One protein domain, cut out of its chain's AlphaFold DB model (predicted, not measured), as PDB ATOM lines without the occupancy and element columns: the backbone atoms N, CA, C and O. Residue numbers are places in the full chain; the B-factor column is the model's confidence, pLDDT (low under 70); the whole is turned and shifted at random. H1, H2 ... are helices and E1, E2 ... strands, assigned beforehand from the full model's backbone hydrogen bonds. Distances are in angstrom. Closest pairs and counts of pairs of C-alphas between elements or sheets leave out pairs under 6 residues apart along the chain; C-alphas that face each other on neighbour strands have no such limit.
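This is residues 2 to 66 of the 149 residues of an uncharacterized protein of Xanthomonadales bacterium (UniProt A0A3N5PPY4). Two short parallel strands, E1 and E2, lie side by side as a small ribbon, with helix H3 near both of them through residues 47 to 52, and helix H1 meets H3 near the first residues of both, at Glu 13 and Thr 47, from where the two helices spread as a V at 58 degrees. The short helix H2 lies away from the other helices, and an opening stretch with no named element, residues 2 to 11, leads to H1. The 65 printed residues hold three named helices and two named strands in the order H1, E1, H2, H3, E2; the sheet has the order E1, E2 and is parallel. The class is mixed, helices and strands, with 31 residues, under half, in named elements. The whole is compact, with a radius of gyration of the C-alphas of 12.3 A and spans of 34 by 26 by 24 A.

H1, residues 12 to 22, touches H3, residues 47 to 54, and the closest C-alphas, those of Glu 13 and Thr 47, are 5.4 A apart. Their lines stand at a steep tilt of 58 degrees, and they run the same way. E1, residues 28 to 31, is nearest to H1 at the C-alphas of Ala 20 and Leu 28, 7.4 A apart. E1 and E2, residues 59 to 62, are parallel neighbours at 24 degrees; N 30 and O 60 are 2.9 A apart and N 60 and O 28 are 2.8 A apart, within hydrogen-bond range. E1, H2, H3 and E2 form a strand-helix-strand unit, two parallel neighbour strands with helices between, and its crossover is right-handed. H2, residues 35 to 38, touches no helix and is apart from E2. The closest C-alphas of H3 and E2, those of Leu 52 and Val 59, are 6.8 A apart; those of H3 and E1, Ala 48 and Ile 30, are also 6.8 A apart. In H3 every O i to N i+4 pair is within hydrogen-bond range, in H1 6 of 7 are, and H2 is too short for such a pair.

H1 begins at C-alpha 12, (41.516, 2.077, -19.251), and measures 15.1 A from first to last C-alpha. E1 measures 10.1 A, H2 4.9 A and H3 10.6 A. E2 measures 9.6 A and ends at C-alpha 62, (33.415, 9.663, -31.906).

The two C-alphas farthest apart, those of His 2 and Arg 40, are 37.5 A apart. The printed part, residues 2 to 66, has no cut. The links H1 to E1, E1 to H2 and H3 to E2 are tight, the link H2 to H3 is short, and no link is long. The mean pLDDT of the printed part is 74.9, and residues 2 to 3 and 32 to 44 are under 70.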
ATOM      1  N   HIS A   2      29.912 -11.172 -35.343       52.41
ATOM      2  CA  HIS A   2      30.014 -11.573 -33.940       52.41
ATOM      3  C   HIS A   2      30.825 -10.497 -33.219       52.41
ATOM      4  O   HIS A   2      32.005 -10.321 -33.511       52.41
ATOM      5  N   GLY A   3      30.164  -9.713 -32.371       59.75
ATOM      6  CA  GLY A   3      30.836  -8.778 -31.477       59.75
ATOM      7  C   GLY A   3      31.250  -9.507 -30.206       59.75
ATOM      8  O   GLY A   3      30.459 -10.272 -29.658       59.75
ATOM      9  N   THR A   4      32.469  -9.266 -29.741       73.81
ATOM     10  CA  THR A   4      32.918  -9.710 -28.418       73.81
ATOM     11  C   THR A   4      32.748  -8.549 -27.445       73.81
ATOM     12  O   THR A   4      33.133  -7.422 -27.761       73.81
ATOM     13  N   LEU A   5      32.153  -8.814 -26.282       81.38
ATOM     14  CA  LEU A   5      32.025  -7.848 -25.195       81.38
ATOM     15  C   LEU A   5      32.967  -8.251 -24.061       81.38
ATOM     16  O   LEU A   5      32.725  -9.253 -23.391       81.38
ATOM     17  N   ASP A   6      33.993  -7.438 -23.829       77.88
ATOM     18  CA  ASP A   6      34.934  -7.611 -22.724       77.88
ATOM     19  C   ASP A   6      34.697  -6.533 -21.659       77.88
ATOM     20  O   ASP A   6      34.775  -5.336 -21.943       77.88
ATOM     21  N   VAL A   7      34.449  -6.950 -20.415       84.50
ATOM     22  CA  VAL A   7      34.341  -6.054 -19.252       84.50
ATOM     23  C   VAL A   7      35.528  -6.311 -18.332       84.50
ATOM     24  O   VAL A   7      35.725  -7.430 -17.862       84.50
ATOM     25  N   VAL A   8      36.338  -5.281 -18.081       83.75
ATOM     26  CA  VAL A   8      37.557  -5.391 -17.267       83.75
ATOM     27  C   VAL A   8      37.667  -4.201 -16.317       83.75
ATOM     28  O   VAL A   8      37.527  -3.053 -16.737       83.75
ATOM     29  N   ALA A   9      37.969  -4.464 -15.044       85.56
ATOM     30  CA  ALA A   9      38.271  -3.437 -14.049       85.56
ATOM     31  C   ALA A   9      39.786  -3.174 -14.004       85.56
ATOM     32  O   ALA A   9      40.530  -3.853 -13.300       85.56
ATOM     33  N   ALA A  10      40.258  -2.206 -14.790       85.56
ATOM     34  CA  ALA A  10      41.670  -1.834 -14.876       85.56
ATOM     35  C   ALA A  10      41.831  -0.361 -15.284       85.56
ATOM     36  O   ALA A  10      40.851   0.325 -15.580       85.56
ATOM     37  N   LYS A  11      43.079   0.129 -15.338       85.69
ATOM     38  CA  LYS A  11      43.385   1.442 -15.929       85.69
ATOM     39  C   LYS A  11      43.040   1.412 -17.427       85.69
ATOM     40  O   LYS A  11      43.689   0.653 -18.156       85.69
ATOM     41  N   PRO A  12      42.059   2.206 -17.900       84.94
ATOM     42  CA  PRO A  12      41.516   2.077 -19.251       84.94
ATOM     43  C   PRO A  12      42.575   2.182 -20.350       84.94
ATOM     44  O   PRO A  12      42.589   1.383 -21.277       84.94
ATOM     45  N   GLU A  13      43.504   3.130 -20.235       79.31
ATOM     46  CA  GLU A  13      44.529   3.373 -21.250       79.31
ATOM     47  C   GLU A  13      45.532   2.222 -21.403       79.31
ATOM     48  O   GLU A  13      46.126   2.078 -22.467       79.31
ATOM     49  N   ILE A  14      45.715   1.405 -20.361       84.12
ATOM     50  CA  ILE A  14      46.599   0.237 -20.406       84.12
ATOM     51  C   ILE A  14      45.840  -0.935 -21.024       84.12
ATOM     52  O   ILE A  14      46.243  -1.457 -22.061       84.12
ATOM     53  N   VAL A  15      44.690  -1.287 -20.443       87.75
ATOM     54  CA  VAL A  15      43.941  -2.483 -20.851       87.75
ATOM     55  C   VAL A  15      43.409  -2.377 -22.281       87.75
ATOM     56  O   VAL A  15      43.401  -3.367 -23.005       87.75
ATOM     57  N   ILE A  16      43.010  -1.179 -22.729       86.62
ATOM     58  CA  ILE A  16      42.555  -0.966 -24.109       86.62
ATOM     59  C   ILE A  16      43.710  -1.196 -25.091       86.62
ATOM     60  O   ILE A  16      43.510  -1.844 -26.115       86.62
ATOM     61  N   GLY A  17      44.915  -0.708 -24.779       82.75
ATOM     62  CA  GLY A  17      46.096  -0.920 -25.621       82.75
ATOM     63  C   GLY A  17      46.504  -2.393 -25.693       82.75
ATOM     64  O   GLY A  17      46.754  -2.918 -26.782       82.75
ATOM     65  N   GLU A  18      46.502  -3.082 -24.551       86.12
ATOM     66  CA  GLU A  18      46.804  -4.516 -24.471       86.12
ATOM     67  C   GLU A  18      45.787  -5.352 -25.251       86.12
ATOM     68  O   GLU A  18      46.175  -6.203 -26.052       86.12
ATOM     69  N   ARG A  19      44.487  -5.077 -25.081       84.62
ATOM     70  CA  ARG A  19      43.416  -5.777 -25.805       84.62
ATOM     71  C   ARG A  19      43.495  -5.536 -27.302       84.62
ATOM     72  O   ARG A  19      43.419  -6.502 -28.051       84.62
ATOM     73  N   ALA A  20      43.710  -4.292 -27.729       83.12
ATOM     74  CA  ALA A  20      43.850  -3.964 -29.143       83.12
ATOM     75  C   ALA A  20      45.060  -4.670 -29.781       83.12
ATOM     76  O   ALA A  20      44.979  -5.144 -30.914       83.12
ATOM     77  N   THR A  21      46.161  -4.805 -29.036       81.69
ATOM     78  CA  THR A  21      47.340  -5.562 -29.476       81.69
ATOM     79  C   THR A  21      47.039  -7.059 -29.557       81.69
ATOM     80  O   THR A  21      47.295  -7.687 -30.584       81.69
ATOM     81  N   ALA A  22      46.446  -7.633 -28.505       82.75
ATOM     82  CA  ALA A  22      46.106  -9.053 -28.436       82.75
ATOM     83  C   ALA A  22      45.097  -9.466 -29.519       82.75
ATOM     84  O   ALA A  22      45.221 -10.541 -30.106       82.75
ATOM     85  N   SER A  23      44.133  -8.596 -29.828       80.00
ATOM     86  CA  SER A  23      43.137  -8.817 -30.878       80.00
ATOM     87  C   SER A  23      43.643  -8.481 -32.281       80.00
ATOM     88  O   SER A  23      42.884  -8.631 -33.235       80.00
ATOM     89  N   ARG A  24      44.886  -7.991 -32.420       80.50
ATOM     90  CA  ARG A  24      45.454  -7.475 -33.680       80.50
ATOM     91  C   ARG A  24      44.536  -6.453 -34.361       80.50
ATOM     92  O   ARG A  24      44.312  -6.519 -35.565       80.50
ATOM     93  N   ALA A  25      43.970  -5.532 -33.582       74.56
ATOM     94  CA  ALA A  25      43.074  -4.511 -34.106       74.56
ATOM     95  C   ALA A  25      43.799  -3.586 -35.099       74.56
ATOM     96  O   ALA A  25      44.901  -3.112 -34.828       74.56
ATOM     97  N   ASP A  26      43.150  -3.271 -36.222       72.75
ATOM     98  CA  ASP A  26      43.684  -2.331 -37.218       72.75
ATOM     99  C   ASP A  26      43.461  -0.856 -36.836       72.75
ATOM    100  O   ASP A  26      44.167   0.035 -37.320       72.75
ATOM    101  N   PHE A  27      42.463  -0.582 -35.987       73.75
ATOM    102  CA  PHE A  27      42.129   0.746 -35.472       73.75
ATOM    103  C   PHE A  27      41.337   0.658 -34.166       73.75
ATOM    104  O   PHE A  27      40.751  -0.373 -33.838       73.75
ATOM    105  N   LEU A  28      41.293   1.774 -33.441       79.88
ATOM    106  CA  LEU A  28      40.534   1.924 -32.207       79.88
ATOM    107  C   LEU A  28      39.406   2.945 -32.394       79.88
ATOM    108  O   LEU A  28      39.640   4.027 -32.926       79.88
ATOM    109  N   VAL A  29      38.197   2.629 -31.925       81.88
ATOM    110  CA  VAL A  29      37.076   3.581 -31.854       81.88
ATOM    111  C   VAL A  29      36.846   3.945 -30.401       81.88
ATOM    112  O   VAL A  29      36.649   3.065 -29.569       81.88
ATOM    113  N   ILE A  30      36.865   5.240 -30.093       81.75
ATOM    114  CA  ILE A  30      36.643   5.735 -28.735       81.75
ATOM    115  C   ILE A  30      35.535   6.779 -28.769       81.75
ATOM    116  O   ILE A  30      35.650   7.802 -29.445       81.75
ATOM    117  N   GLY A  31      34.472   6.532 -28.007       77.50
ATOM    118  CA  GLY A  31      33.463   7.541 -27.715       77.50
ATOM    119  C   GLY A  31      34.013   8.602 -26.767       77.50
ATOM    120  O   GLY A  31      34.789   8.307 -25.857       77.50
ATOM    121  N   VAL A  32      33.607   9.850 -26.961       69.94
ATOM    122  CA  VAL A  32      34.037  10.949 -26.099       69.94
ATOM    123  C   VAL A  32      32.930  11.276 -25.103       69.94
ATOM    124  O   VAL A  32      31.954  11.938 -25.440       69.94
ATOM    125  N   HIS A  33      33.075  10.812 -23.863       67.12
ATOM    126  CA  HIS A  33      32.143  11.172 -22.798       67.12
ATOM    127  C   HIS A  33      32.385  12.625 -22.355       67.12
ATOM    128  O   HIS A  33      33.522  12.995 -22.063       67.12
ATOM    129  N   GLY A  34      31.331  13.450 -22.328       57.81
ATOM    130  CA  GLY A  34      31.421  14.855 -21.916       57.81
ATOM    131  C   GLY A  34      32.157  15.743 -22.922       57.81
ATOM    132  O   GLY A  34      33.111  16.423 -22.566       57.81
ATOM    133  N   TRP A  35      31.731  15.772 -24.189       55.44
ATOM    134  CA  TRP A  35      32.355  16.629 -25.213       55.44
ATOM    135  C   TRP A  35      32.375  18.126 -24.827       55.44
ATOM    136  O   TRP A  35      33.316  18.846 -25.155       55.44
ATOM    137  N   SER A  36      31.390  18.580 -24.044       57.03
ATOM    138  CA  SER A  36      31.363  19.913 -23.419       57.03
ATOM    139  C   SER A  36      32.464  20.119 -22.367       57.03
ATOM    140  O   SER A  36      32.933  21.241 -22.174       57.03
ATOM    141  N   GLU A  37      32.914  19.047 -21.715       54.06
ATOM    142  CA  GLU A  37      34.061  19.045 -20.808       54.06
ATOM    143  C   GLU A  37      35.396  18.922 -21.549       54.06
ATOM    144  O   GLU A  37      36.411  19.316 -20.987       54.06
ATOM    145  N   LEU A  38      35.428  18.457 -22.806       56.09
ATOM    146  CA  LEU A  38      36.649  18.431 -23.633       56.09
ATOM    147  C   LEU A  38      37.239  19.819 -23.843       56.09
ATOM    148  O   LEU A  38      38.451  19.985 -23.870       56.09
ATOM    149  N   ALA A  39      36.364  20.811 -24.001       57.00
ATOM    150  CA  ALA A  39      36.760  22.208 -24.119       57.00
ATOM    151  C   ALA A  39      37.282  22.778 -22.787       57.00
ATOM    152  O   ALA A  39      37.922  23.824 -22.781       57.00
ATOM    153  N   ARG A  40      36.987  22.110 -21.661       56.22
ATOM    154  CA  ARG A  40      37.302  22.564 -20.297       56.22
ATOM    155  C   ARG A  40      38.426  21.764 -19.630       56.22
ATOM    156  O   ARG A  40      39.026  22.256 -18.681       56.22
ATOM    157  N   LYS A  41      38.702  20.542 -20.090       60.16
ATOM    158  CA  LYS A  41      39.735  19.638 -19.571       60.16
ATOM    159  C   LYS A  41      40.877  19.513 -20.570       60.16
ATOM    160  O   LYS A  41      40.670  19.433 -21.776       60.16
ATOM    161  N   GLU A  42      42.093  19.401 -20.052       65.75
ATOM    162  CA  GLU A  42      43.271  19.083 -20.855       65.75
ATOM    163  C   GLU A  42      43.084  17.723 -21.545       65.75
ATOM    164  O   GLU A  42      43.162  16.675 -20.899       65.75
ATOM    165  N   PHE A  43      42.879  17.726 -22.866       69.00
ATOM    166  CA  PHE A  43      42.670  16.527 -23.693       69.00
ATOM    167  C   PHE A  43      43.686  15.409 -23.403       69.00
ATOM    168  O   PHE A  43      43.342  14.228 -23.377       69.00
ATOM    169  N   ARG A  44      44.937  15.784 -23.100       66.88
ATOM    170  CA  ARG A  44      46.025  14.865 -22.731       66.88
ATOM    171  C   ARG A  44      45.727  13.994 -21.510       66.88
ATOM    172  O   ARG A  44      46.280  12.902 -21.412       66.88
ATOM    173  N   GLN A  45      44.909  14.463 -20.573       71.94
ATOM    174  CA  GLN A  45      44.621  13.732 -19.340       71.94
ATOM    175  C   GLN A  45      43.540  12.666 -19.511       71.94
ATOM    176  O   GLN A  45      43.463  11.755 -18.685       71.94
ATOM    177  N   MET A  46      42.760  12.742 -20.589       77.25
ATOM    178  CA  MET A  46      41.697  11.794 -20.901       77.25
ATOM    179  C   MET A  46      42.252  10.479 -21.445       77.25
ATOM    180  O   MET A  46      43.305  10.459 -22.081       77.25
ATOM    181  N   THR A  47      41.499   9.389 -21.282       80.06
ATOM    182  CA  THR A  47      41.842   8.063 -21.825       80.06
ATOM    183  C   THR A  47      42.190   8.131 -23.313       80.06
ATOM    184  O   THR A  47      43.237   7.639 -23.723       80.06
ATOM    185  N   ALA A  48      41.372   8.830 -24.106       74.56
ATOM    186  CA  ALA A  48      41.616   9.070 -25.527       74.56
ATOM    187  C   ALA A  48      42.954   9.776 -25.802       74.56
ATOM    188  O   ALA A  48      43.719   9.338 -26.657       74.56
ATOM    189  N   GLY A  49      43.260  10.849 -25.066       77.00
ATOM    190  CA  GLY A  49      44.502  11.600 -25.239       77.00
ATOM    191  C   GLY A  49      45.745  10.819 -24.813       77.00
ATOM    192  O   GLY A  49      46.792  10.951 -25.447       77.00
ATOM    193  N   ARG A  50      45.639   9.975 -23.779       81.81
ATOM    194  CA  ARG A  50      46.722   9.069 -23.360       81.81
ATOM    195  C   ARG A  50      46.970   7.974 -24.394       81.81
ATOM    196  O   ARG A  50      48.124   7.699 -24.706       81.81
ATOM    197  N   LEU A  51      45.905   7.397 -24.950       79.44
ATOM    198  CA  LEU A  51      45.988   6.389 -26.009       79.44
ATOM    199  C   LEU A  51      46.559   6.971 -27.306       79.44
ATOM    200  O   LEU A  51      47.394   6.334 -27.931       79.44
ATOM    201  N   LEU A  52      46.196   8.203 -27.672       77.12
ATOM    202  CA  LEU A  52      46.776   8.900 -28.826       77.12
ATOM    203  C   LEU A  52      48.266   9.223 -28.663       77.12
ATOM    204  O   LEU A  52      48.984   9.268 -29.653       77.12
ATOM    205  N   GLN A  53      48.727   9.480 -27.436       77.44
ATOM    206  CA  GLN A  53      50.143   9.763 -27.171       77.44
ATOM    207  C   GLN A  53      51.012   8.507 -27.117       77.44
ATOM    208  O   GLN A  53      52.198   8.589 -27.422       77.44
ATOM    209  N   LYS A  54      50.458   7.381 -26.655       76.50
ATOM    210  CA  LYS A  54      51.231   6.171 -26.333       76.50
ATOM    211  C   LYS A  54      50.961   4.986 -27.258       76.50
ATOM    212  O   LYS A  54      51.695   4.011 -27.189       76.50
ATOM    213  N   GLY A  55      49.887   5.028 -28.038       71.44
ATOM    214  CA  GLY A  55      49.452   3.920 -28.880       71.44
ATOM    215  C   GLY A  55      49.973   4.014 -30.311       71.44
ATOM    216  O   GLY A  55      50.116   5.100 -30.866       71.44
ATOM    217  N   ASP A  56      50.165   2.850 -30.934       73.69
ATOM    218  CA  ASP A  56      50.633   2.719 -32.325       73.69
ATOM    219  C   ASP A  56      49.491   2.562 -33.348       73.69
ATOM    220  O   ASP A  56      49.704   2.486 -34.573       73.69
ATOM    221  N   LEU A  57      48.254   2.487 -32.850       73.62
ATOM    222  CA  LEU A  57      47.057   2.285 -33.653       73.62
ATOM    223  C   LEU A  57      46.381   3.614 -34.000       73.62
ATOM    224  O   LEU A  57      46.313   4.514 -33.161       73.62
ATOM    225  N   PRO A  58      45.825   3.749 -35.218       77.31
ATOM    226  CA  PRO A  58      44.952   4.867 -35.538       77.31
ATOM    227  C   PRO A  58      43.742   4.875 -34.597       77.31
ATOM    228  O   PRO A  58      43.102   3.842 -34.398       77.31
ATOM    229  N   VAL A  59      43.407   6.047 -34.057       79.12
ATOM    230  CA  VAL A  59      42.256   6.230 -33.164       79.12
ATOM    231  C   VAL A  59      41.205   7.098 -33.852       79.12
ATOM    232  O   VAL A  59      41.489   8.226 -34.258       79.12
ATOM    233  N   LEU A  60      39.980   6.587 -33.954       80.50
ATOM    234  CA  LEU A  60      38.791   7.333 -34.348       80.50
ATOM    235  C   LEU A  60      38.053   7.801 -33.091       80.50
ATOM    236  O   LEU A  60      37.506   6.990 -32.343       80.50
ATOM    237  N   LEU A  61      38.017   9.115 -32.879       79.38
ATOM    238  CA  LEU A  61      37.238   9.723 -31.804       79.38
ATOM    239  C   LEU A  61      35.828  10.055 -32.280       79.38
ATOM    240  O   LEU A  61      35.645  10.844 -33.207       79.38
ATOM    241  N   VAL A  62      34.835   9.478 -31.611       79.56
ATOM    242  CA  VAL A  62      33.415   9.663 -31.906       79.56
ATOM    243  C   VAL A  62      32.823  10.588 -30.848       79.56
ATOM    244  O   VAL A  62      32.609  10.206 -29.701       79.56
ATOM    245  N   ALA A  63      32.616  11.846 -31.230       73.50
ATOM    246  CA  ALA A  63      32.122  12.898 -30.339       73.50
ATOM    247  C   ALA A  63      30.615  12.822 -30.054       73.50
ATOM    248  O   ALA A  63      30.139  13.351 -29.055       73.50
ATOM    249  N   ARG A  64      29.866  12.223 -30.978       72.69
ATOM    250  CA  ARG A  64      28.410  12.104 -30.962       72.69
ATOM    251  C   ARG A  64      28.012  10.873 -31.750       72.69
ATOM    252  O   ARG A  64      28.762  10.466 -32.643       72.69
ATOM    253  N   ASP A  65      26.828  10.359 -31.465       75.25
ATOM    254  CA  ASP A  65      26.264   9.252 -32.221       75.25
ATOM    255  C   ASP A  65      26.181   9.604 -33.709       75.25
ATOM    256  O   ASP A  65      25.823  10.722 -34.104       75.25
ATOM    257  N   ALA A  66      26.582   8.649 -34.542       71.94
ATOM    258  CA  ALA A  66      26.500   8.792 -35.981       71.94
ATOM    259  C   ALA A  66      25.042   8.582 -36.406       71.94
ATOM    260  O   ALA A  66      24.549   7.458 -36.376       71.94
TER     261      ALA A  66